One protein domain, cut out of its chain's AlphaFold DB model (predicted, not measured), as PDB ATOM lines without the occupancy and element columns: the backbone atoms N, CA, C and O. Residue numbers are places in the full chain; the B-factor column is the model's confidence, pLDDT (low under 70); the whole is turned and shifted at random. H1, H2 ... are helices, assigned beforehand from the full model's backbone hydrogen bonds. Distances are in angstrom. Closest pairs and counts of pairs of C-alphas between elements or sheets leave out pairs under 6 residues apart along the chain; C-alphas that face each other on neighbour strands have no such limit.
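This is residues 196 to 256 of the 263 residues of the protein "Exonuclease" of Porphyromonas asaccharolytica (strain ATCC 25260 / DSM 20707 / BCRC 10618 / JCM 6326 / LMG 13178 / VPI 4198) (UniProt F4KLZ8). One long helix, H3, has the shorter H2 packed on it at a slant, and H1 is set beyond H2, meeting the last part of H3. The first link, residues 207 to 216, leads from H1 to H2, and a long loop leads from H2 to the start of H3, where residues 234 to 240 stick out at one end. The printed part has 61 residues with three named helices, in the order H1, H2, H3, and no named strand; its class is all helix. It is compact, with a radius of gyration of the C-alphas of 11.6 A, yet elongated in outline, spanning 35 by 22 by 20 A.

The longest helix, H3, residues 238 to 254, touches H2, residues 217 to 226, at a steep tilt of 46 degrees, the same way. Their closest C-alphas are those of Tyr 221 and Cys 249, 5.8 A apart. H1, residues 196 to 206, touches H3 at residues 249 to 253 alone. The closest C-alphas there are those of Gly 198 and Leu 253, 7.0 A apart, and the two helices run the same way at a steep tilt of 53 degrees. H1 and H2 are close but not clearly touching: the C-alphas of Gly 198 and Leu 220, their closest, are 6.7 A apart. In H1, H2 and H3 every O i to N i+4 pair is within hydrogen-bond range.

H3 measures 23.5 A from C-alpha 238 at (18.739, -5.622, 42.064) to C-alpha 254 at (10.067, -27.390, 43.585). H1 measures 14.9 A and begins with C-alpha 196 at (2.257, -18.206, 40.796). H2 measures 13.5 A.

The two C-alphas farthest apart, those of Pro 210 and Gln 236, are 35.0 A apart. The link from H2 to H3 is long, with 11 residues, and the link from H1 to H2 is short, with 10. Residues 234 to 240, of which 238 to 240 belong to H3, stand free. The printed part has no cut; its mean pLDDT is 90.1, and no printed residue is under 70.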
ATOM      1  N   ARG A 196       3.474 -17.390  40.927       95.81
ATOM      2  CA  ARG A 196       2.257 -18.206  40.796       95.81
ATOM      3  C   ARG A 196       2.312 -19.444  41.688       95.81
ATOM      4  O   ARG A 196       1.384 -19.688  42.450       95.81
ATOM      5  N   GLN A 197       3.417 -20.190  41.628       96.56
ATOM      6  CA  GLN A 197       3.595 -21.392  42.447       96.56
ATOM      7  C   GLN A 197       3.625 -21.048  43.943       96.56
ATOM      8  O   GLN A 197       3.056 -21.770  44.756       96.56
ATOM      9  N   GLY A 198       4.225 -19.913  44.301       95.50
ATOM     10  CA  GLY A 198       4.263 -19.394  45.660       95.50
ATOM     11  C   GLY A 198       2.885 -19.027  46.197       95.50
ATOM     12  O   GLY A 198       2.538 -19.433  47.299       95.50
ATOM     13  N   ILE A 199       2.066 -18.319  45.417       94.06
ATOM     14  CA  ILE A 199       0.676 -18.013  45.789       94.06
ATOM     15  C   ILE A 199      -0.123 -19.300  46.004       94.06
ATOM     16  O   ILE A 199      -0.751 -19.448  47.050       94.06
ATOM     17  N   ASN A 200      -0.048 -20.251  45.067       93.44
ATOM     18  CA  ASN A 200      -0.735 -21.539  45.196       93.44
ATOM     19  C   ASN A 200      -0.324 -22.259  46.487       93.44
ATOM     20  O   ASN A 200      -1.177 -22.713  47.248       93.44
ATOM     21  N   TYR A 201       0.978 -22.291  46.777       93.06
ATOM     22  CA  TYR A 201       1.511 -22.860  48.010       93.06
ATOM     23  C   TYR A 201       0.962 -22.157  49.263       93.06
ATOM     24  O   TYR A 201       0.521 -22.811  50.209       93.06
ATOM     25  N   LEU A 202       0.936 -20.823  49.279       90.88
ATOM     26  CA  LEU A 202       0.421 -20.051  50.411       90.88
ATOM     27  C   LEU A 202      -1.091 -20.234  50.610       90.88
ATOM     28  O   LEU A 202      -1.546 -20.308  51.751       90.88
ATOM     29  N   ILE A 203      -1.876 -20.362  49.538       88.81
ATOM     30  CA  ILE A 203      -3.310 -20.676  49.628       88.81
ATOM     31  C   ILE A 203      -3.502 -22.056  50.270       88.81
ATOM     32  O   ILE A 203      -4.262 -22.189  51.229       88.81
ATOM     33  N   LEU A 204      -2.771 -23.068  49.791       87.94
ATOM     34  CA  LEU A 204      -2.901 -24.453  50.253       87.94
ATOM     35  C   LEU A 204      -2.443 -24.654  51.703       87.94
ATOM     36  O   LEU A 204      -3.097 -25.372  52.460       87.94
ATOM     37  N   HIS A 205      -1.332 -24.031  52.102       84.94
ATOM     38  CA  HIS A 205      -0.689 -24.307  53.392       84.94
ATOM     39  C   HIS A 205      -0.929 -23.236  54.458       84.94
ATOM     40  O   HIS A 205      -0.829 -23.534  55.648       84.94
ATOM     41  N   TYR A 206      -1.260 -22.007  54.057       84.44
ATOM     42  CA  TYR A 206      -1.367 -20.854  54.958       84.44
ATOM     43  C   TYR A 206      -2.715 -20.134  54.870       84.44
ATOM     44  O   TYR A 206      -2.871 -19.088  55.496       84.44
ATOM     45  N   GLN A 207      -3.692 -20.690  54.139       83.38
ATOM     46  CA  GLN A 207      -5.036 -20.113  53.987       83.38
ATOM     47  C   GLN A 207      -4.986 -18.656  53.501       83.38
ATOM     48  O   GLN A 207      -5.782 -17.819  53.927       83.38
ATOM     49  N   ALA A 208      -4.020 -18.346  52.628       85.12
ATOM     50  CA  ALA A 208      -3.981 -17.063  51.942       85.12
ATOM     51  C   ALA A 208      -5.255 -16.859  51.106       85.12
ATOM     52  O   ALA A 208      -5.951 -17.821  50.769       85.12
ATOM     53  N   ASP A 209      -5.558 -15.602  50.780       86.94
ATOM     54  CA  ASP A 209      -6.741 -15.253  49.994       86.94
ATOM     55  C   ASP A 209      -6.725 -15.999  48.642       86.94
ATOM     56  O   ASP A 209      -5.797 -15.798  47.856       86.94
ATOM     57  N   PRO A 210      -7.738 -16.832  48.328       87.88
ATOM     58  CA  PRO A 210      -7.833 -17.522  47.042       87.88
ATOM     59  C   PRO A 210      -7.898 -16.586  45.828       87.88
ATOM     60  O   PRO A 210      -7.678 -17.029  44.703       87.88
ATOM     61  N   LEU A 211      -8.226 -15.307  46.033       90.44
ATOM     62  CA  LEU A 211      -8.244 -14.276  44.995       90.44
ATOM     63  C   LEU A 211      -6.901 -13.547  44.851       90.44
ATOM     64  O   LEU A 211      -6.763 -12.676  43.988       90.44
ATOM     65  N   GLN A 212      -5.902 -13.878  45.675       88.44
ATOM     66  CA  GLN A 212      -4.573 -13.299  45.567       88.44
ATOM     67  C   GLN A 212      -3.934 -13.717  44.241       88.44
ATOM     68  O   GLN A 212      -3.715 -14.890  43.971       88.44
ATOM     69  N   THR A 213      -3.601 -12.734  43.408       87.69
ATOM     70  CA  THR A 213      -2.951 -12.953  42.103       87.69
ATOM     71  C   THR A 213      -1.515 -12.443  42.065       87.69
ATOM     72  O   THR A 213      -0.800 -12.681  41.093       87.69
ATOM     73  N   ARG A 214      -1.080 -11.744  43.123       90.75
ATOM     74  CA  ARG A 214       0.236 -11.106  43.212       90.75
ATOM     75  C   ARG A 214       0.843 -11.238  44.599       90.75
ATOM     76  O   ARG A 214       0.146 -11.184  45.612       90.75
ATOM     77  N   ILE A 215       2.160 -11.346  44.631       93.06
ATOM     78  CA  ILE A 215       3.003 -11.261  45.822       93.06
ATOM     79  C   ILE A 215       4.363 -10.740  45.359       93.06
ATOM     80  O   ILE A 215       4.761 -11.058  44.244       93.06
ATOM     81  N   SER A 216       5.048  -9.914  46.149       93.38
ATOM     82  CA  SER A 216       6.421  -9.523  45.815       93.38
ATOM     83  C   SER A 216       7.380 -10.687  46.062       93.38
ATOM     84  O   SER A 216       7.101 -11.589  46.861       93.38
ATOM     85  N   LEU A 217       8.537 -10.654  45.407       95.12
ATOM     86  CA  LEU A 217       9.563 -11.668  45.597       95.12
ATOM     87  C   LEU A 217      10.098 -11.685  47.033       95.12
ATOM     88  O   LEU A 217      10.160 -12.754  47.636       95.12
ATOM     89  N   GLU A 218      10.397 -10.519  47.603       92.75
ATOM     90  CA  GLU A 218      10.883 -10.389  48.982       92.75
ATOM     91  C   GLU A 218       9.877 -10.919  50.009       92.75
ATOM     92  O   GLU A 218      10.257 -11.664  50.914       92.75
ATOM     93  N   THR A 219       8.583 -10.605  49.860       92.50
ATOM     94  CA  THR A 219       7.543 -11.117  50.765       92.50
ATOM     95  C   THR A 219       7.364 -12.624  50.592       92.50
ATOM     96  O   THR A 219       7.209 -13.341  51.581       92.50
ATOM     97  N   LEU A 220       7.406 -13.138  49.356       94.69
ATOM     98  CA  LEU A 220       7.328 -14.580  49.114       94.69
ATOM     99  C   LEU A 220       8.507 -15.308  49.770       94.69
ATOM    100  O   LEU A 220       8.296 -16.260  50.518       94.69
ATOM    101  N   TYR A 221       9.725 -14.832  49.531       94.94
ATOM    102  CA  TYR A 221      10.953 -15.339  50.134       94.94
ATOM    103  C   TYR A 221      10.859 -15.318  51.667       94.94
ATOM    104  O   TYR A 221      10.989 -16.362  52.313       94.94
ATOM    105  N   SER A 222      10.504 -14.164  52.241       90.94
ATOM    106  CA  SER A 222      10.315 -13.959  53.684       90.94
ATOM    107  C   SER A 222       9.346 -14.977  54.296       90.94
ATOM    108  O   SER A 222       9.648 -15.610  55.316       90.94
ATOM    109  N   LYS A 223       8.201 -15.201  53.640       91.06
ATOM    110  CA  LYS A 223       7.176 -16.142  54.105       91.06
ATOM    111  C   LYS A 223       7.633 -17.593  53.979       91.06
ATOM    112  O   LYS A 223       7.502 -18.345  54.943       91.06
ATOM    113  N   LEU A 224       8.183 -17.988  52.832       91.56
ATOM    114  CA  LEU A 224       8.518 -19.385  52.539       91.56
ATOM    115  C   LEU A 224       9.676 -19.935  53.381       91.56
ATOM    116  O   LEU A 224       9.685 -21.125  53.708       91.56
ATOM    117  N   LEU A 225      10.662 -19.098  53.695       90.56
ATOM    118  CA  LEU A 225      11.916 -19.535  54.312       90.56
ATOM    119  C   LEU A 225      12.043 -19.097  55.782       90.56
ATOM    120  O   LEU A 225      12.678 -19.809  56.558       90.56
ATOM    121  N   TRP A 226      11.408 -17.991  56.200       87.62
ATOM    122  CA  TRP A 226      11.455 -17.508  57.596       87.62
ATOM    123  C   TRP A 226      10.101 -17.468  58.300       87.62
ATOM    124  O   TRP A 226      10.066 -17.225  59.508       87.62
ATOM    125  N   GLY A 227       8.989 -17.676  57.590       84.88
ATOM    126  CA  GLY A 227       7.651 -17.553  58.170       84.88
ATOM    127  C   GLY A 227       7.328 -16.132  58.647       84.88
ATOM    128  O   GLY A 227       6.597 -15.970  59.623       84.88
ATOM    129  N   ARG A 228       7.897 -15.104  58.005       82.19
ATOM    130  CA  ARG A 228       7.683 -13.680  58.328       82.19
ATOM    131  C   ARG A 228       7.185 -12.919  57.105       82.19
ATOM    132  O   ARG A 228       7.286 -13.415  55.991       82.19
ATOM    133  N   GLU A 229       6.614 -11.738  57.320       76.50
ATOM    134  CA  GLU A 229       6.083 -10.926  56.215       76.50
ATOM    135  C   GLU A 229       7.180 -10.170  55.477       76.50
ATOM    136  O   GLU A 229       7.224 -10.235  54.252       76.50
ATOM    137  N   ASP A 230       8.090  -9.553  56.232       75.69
ATOM    138  CA  ASP A 230       9.148  -8.710  55.694       75.69
ATOM    139  C   ASP A 230      10.500  -9.084  56.304       75.69
ATOM    140  O   ASP A 230      10.611  -9.426  57.491       75.69
ATOM    141  N   LEU A 231      11.534  -8.985  55.477       80.75
ATOM    142  CA  LEU A 231      12.926  -9.124  55.858       80.75
ATOM    143  C   LEU A 231      13.727  -8.079  55.080       80.75
ATOM    144  O   LEU A 231      13.567  -7.951  53.871       80.75
ATOM    145  N   GLU A 232      14.558  -7.311  55.780       81.19
ATOM    146  CA  GLU A 232      15.404  -6.307  55.138       81.19
ATOM    147  C   GLU A 232      16.584  -7.001  54.448       81.19
ATOM    148  O   GLU A 232      17.320  -7.772  55.072       81.19
ATOM    149  N   ILE A 233      16.750  -6.749  53.149       79.12
ATOM    150  CA  ILE A 233      17.810  -7.338  52.329       79.12
ATOM    151  C   ILE A 233      18.578  -6.202  51.672       79.12
ATOM    152  O   ILE A 233      17.993  -5.271  51.122       79.12
ATOM    153  N   ILE A 234      19.902  -6.265  51.768       79.62
ATOM    154  CA  ILE A 234      20.808  -5.307  51.143       79.62
ATOM    155  C   ILE A 234      21.476  -5.998  49.960       79.62
ATOM    156  O   ILE A 234      21.912  -7.148  50.054       79.62
ATOM    157  N   TYR A 235      21.564  -5.276  48.850       81.56
ATOM    158  CA  TYR A 235      22.115  -5.768  47.599       81.56
ATOM    159  C   TYR A 235      22.827  -4.653  46.840       81.56
ATOM    160  O   TYR A 235      22.507  -3.473  46.997       81.56
ATOM    161  N   GLN A 236      23.792  -5.035  46.006       77.50
ATOM    162  CA  GLN A 236      24.482  -4.101  45.110       77.50
ATOM    163  C   GLN A 236      23.777  -3.954  43.758       77.50
ATOM    164  O   GLN A 236      23.703  -2.851  43.222       77.50
ATOM    165  N   LEU A 237      23.258  -5.060  43.222       82.25
ATOM    166  CA  LEU A 237      22.536  -5.118  41.954       82.25
ATOM    167  C   LEU A 237      21.193  -5.814  42.182       82.25
ATOM    168  O   LEU A 237      21.156  -6.935  42.692       82.25
ATOM    169  N   LYS A 238      20.100  -5.140  41.813       89.44
ATOM    170  CA  LYS A 238      18.739  -5.622  42.064       89.44
ATOM    171  C   LYS A 238      18.417  -6.906  41.286       89.44
ATOM    172  O   LYS A 238      17.939  -7.859  41.891       89.44
ATOM    173  N   SER A 239      18.786  -6.992  40.010       89.94
ATOM    174  CA  SER A 239      18.582  -8.202  39.200       89.94
ATOM    175  C   SER A 239      19.285  -9.426  39.791       89.94
ATOM    176  O   SER A 239      18.673 -10.479  39.958       89.94
ATOM    177  N   ARG A 240      20.544  -9.285  40.227       90.69
ATOM    178  CA  ARG A 240      21.267 -10.345  40.952       90.69
ATOM    179  C   ARG A 240      20.537 -10.772  42.223       90.69
ATOM    180  O   ARG A 240      20.402 -11.966  42.495       90.69
ATOM    181  N   HIS A 241      20.104  -9.800  43.022       92.69
ATOM    182  CA  HIS A 241      19.330 -10.047  44.233       92.69
ATOM    183  C   HIS A 241      18.080 -10.871  43.928       92.69
ATOM    184  O   HIS A 241      17.858 -11.912  44.551       92.69
ATOM    185  N   ASP A 242      17.319 -10.458  42.921       95.44
ATOM    186  CA  ASP A 242      16.063 -11.094  42.560       95.44
ATOM    187  C   ASP A 242      16.284 -12.516  42.029       95.44
ATOM    188  O   ASP A 242      15.593 -13.441  42.458       95.44
ATOM    189  N   VAL A 243      17.316 -12.768  41.219       97.12
ATOM    190  CA  VAL A 243      17.646 -14.141  40.795       97.12
ATOM    191  C   VAL A 243      17.998 -15.035  41.992       97.12
ATOM    192  O   VAL A 243      17.559 -16.189  42.052       97.12
ATOM    193  N   VAL A 244      18.745 -14.529  42.979       96.31
ATOM    194  CA  VAL A 244      19.094 -15.293  44.190       96.31
ATOM    195  C   VAL A 244      17.848 -15.606  45.019       96.31
ATOM    196  O   VAL A 244      17.628 -16.766  45.384       96.31
ATOM    197  N   LEU A 245      16.987 -14.620  45.286       96.81
ATOM    198  CA  LEU A 245      15.752 -14.846  46.044       96.81
ATOM    199  C   LEU A 245      14.789 -15.778  45.306       96.81
ATOM    200  O   LEU A 245      14.195 -16.674  45.918       96.81
ATOM    201  N   ALA A 246      14.641 -15.596  43.992       98.06
ATOM    202  CA  ALA A 246      13.816 -16.447  43.146       98.06
ATOM    203  C   ALA A 246      14.335 -17.886  43.162       98.06
ATOM    204  O   ALA A 246      13.534 -18.816  43.229       98.06
ATOM    205  N   THR A 247      15.655 -18.079  43.206       98.31
ATOM    206  CA  THR A 247      16.274 -19.402  43.328       98.31
ATOM    207  C   THR A 247      15.937 -20.072  44.657       98.31
ATOM    208  O   THR A 247      15.508 -21.224  44.662       98.31
ATOM    209  N   HIS A 248      16.037 -19.366  45.786       97.31
ATOM    210  CA  HIS A 248      15.625 -19.916  47.088       97.31
ATOM    211  C   HIS A 248      14.140 -20.292  47.112       97.31
ATOM    212  O   HIS A 248      13.777 -21.381  47.569       97.31
ATOM    213  N   CYS A 249      13.277 -19.429  46.567       97.50
ATOM    214  CA  CYS A 249      11.852 -19.724  46.427       97.50
ATOM    215  C   CYS A 249      11.620 -20.952  45.539       97.50
ATOM    216  O   CYS A 249      10.839 -21.831  45.899       97.50
ATOM    217  N   PHE A 250      12.311 -21.039  44.404       98.12
ATOM    218  CA  PHE A 250      12.233 -22.169  43.487       98.12
ATOM    219  C   PHE A 250      12.647 -23.470  44.166       98.12
ATOM    220  O   PHE A 250      11.868 -24.412  44.157       98.12
ATOM    221  N   ILE A 251      13.804 -23.512  44.832       96.62
ATOM    222  CA  ILE A 251      14.284 -24.702  45.549       96.62
ATOM    223  C   ILE A 251      13.250 -25.172  46.575       96.62
ATOM    224  O   ILE A 251      12.967 -26.368  46.665       96.62
ATOM    225  N   LYS A 252      12.677 -24.241  47.347       95.50
ATOM    226  CA  LYS A 252      11.668 -24.548  48.365       95.50
ATOM    227  C   LYS A 252      10.384 -25.108  47.751       95.50
ATOM    228  O   LYS A 252       9.880 -26.111  48.246       95.50
ATOM    229  N   LEU A 253       9.870 -24.464  46.705       96.38
ATOM    230  CA  LEU A 253       8.605 -24.829  46.065       96.38
ATOM    231  C   LEU A 253       8.733 -26.103  45.225       96.38
ATOM    232  O   LEU A 253       7.849 -26.945  45.269       96.38
ATOM    233  N   TYR A 254       9.831 -26.263  44.490       95.44
ATOM    234  CA  TYR A 254      10.067 -27.390  43.585       95.44
ATOM    235  C   TYR A 254      10.314 -28.706  44.327       95.44
ATOM    236  O   TYR A 254       9.940 -29.773  43.852       95.44
ATOM    237  N   LYS A 255      10.923 -28.643  45.517       92.50
ATOM    238  CA  LYS A 255      11.085 -29.813  46.393       92.50
ATOM    239  C   LYS A 255       9.802 -30.179  47.139       92.50
ATOM    240  O   LYS A 255       9.777 -31.219  47.797       92.50
ATOM    241  N   ASP A 256       8.763 -29.345  47.086       85.69
ATOM    242  CA  ASP A 256       7.517 -29.642  47.777       85.69
ATOM    243  C   ASP A 256       6.731 -30.738  47.030       85.69
ATOM    244  O   ASP A 256       6.449 -30.575  45.837       85.69
TER     245      ASP A 256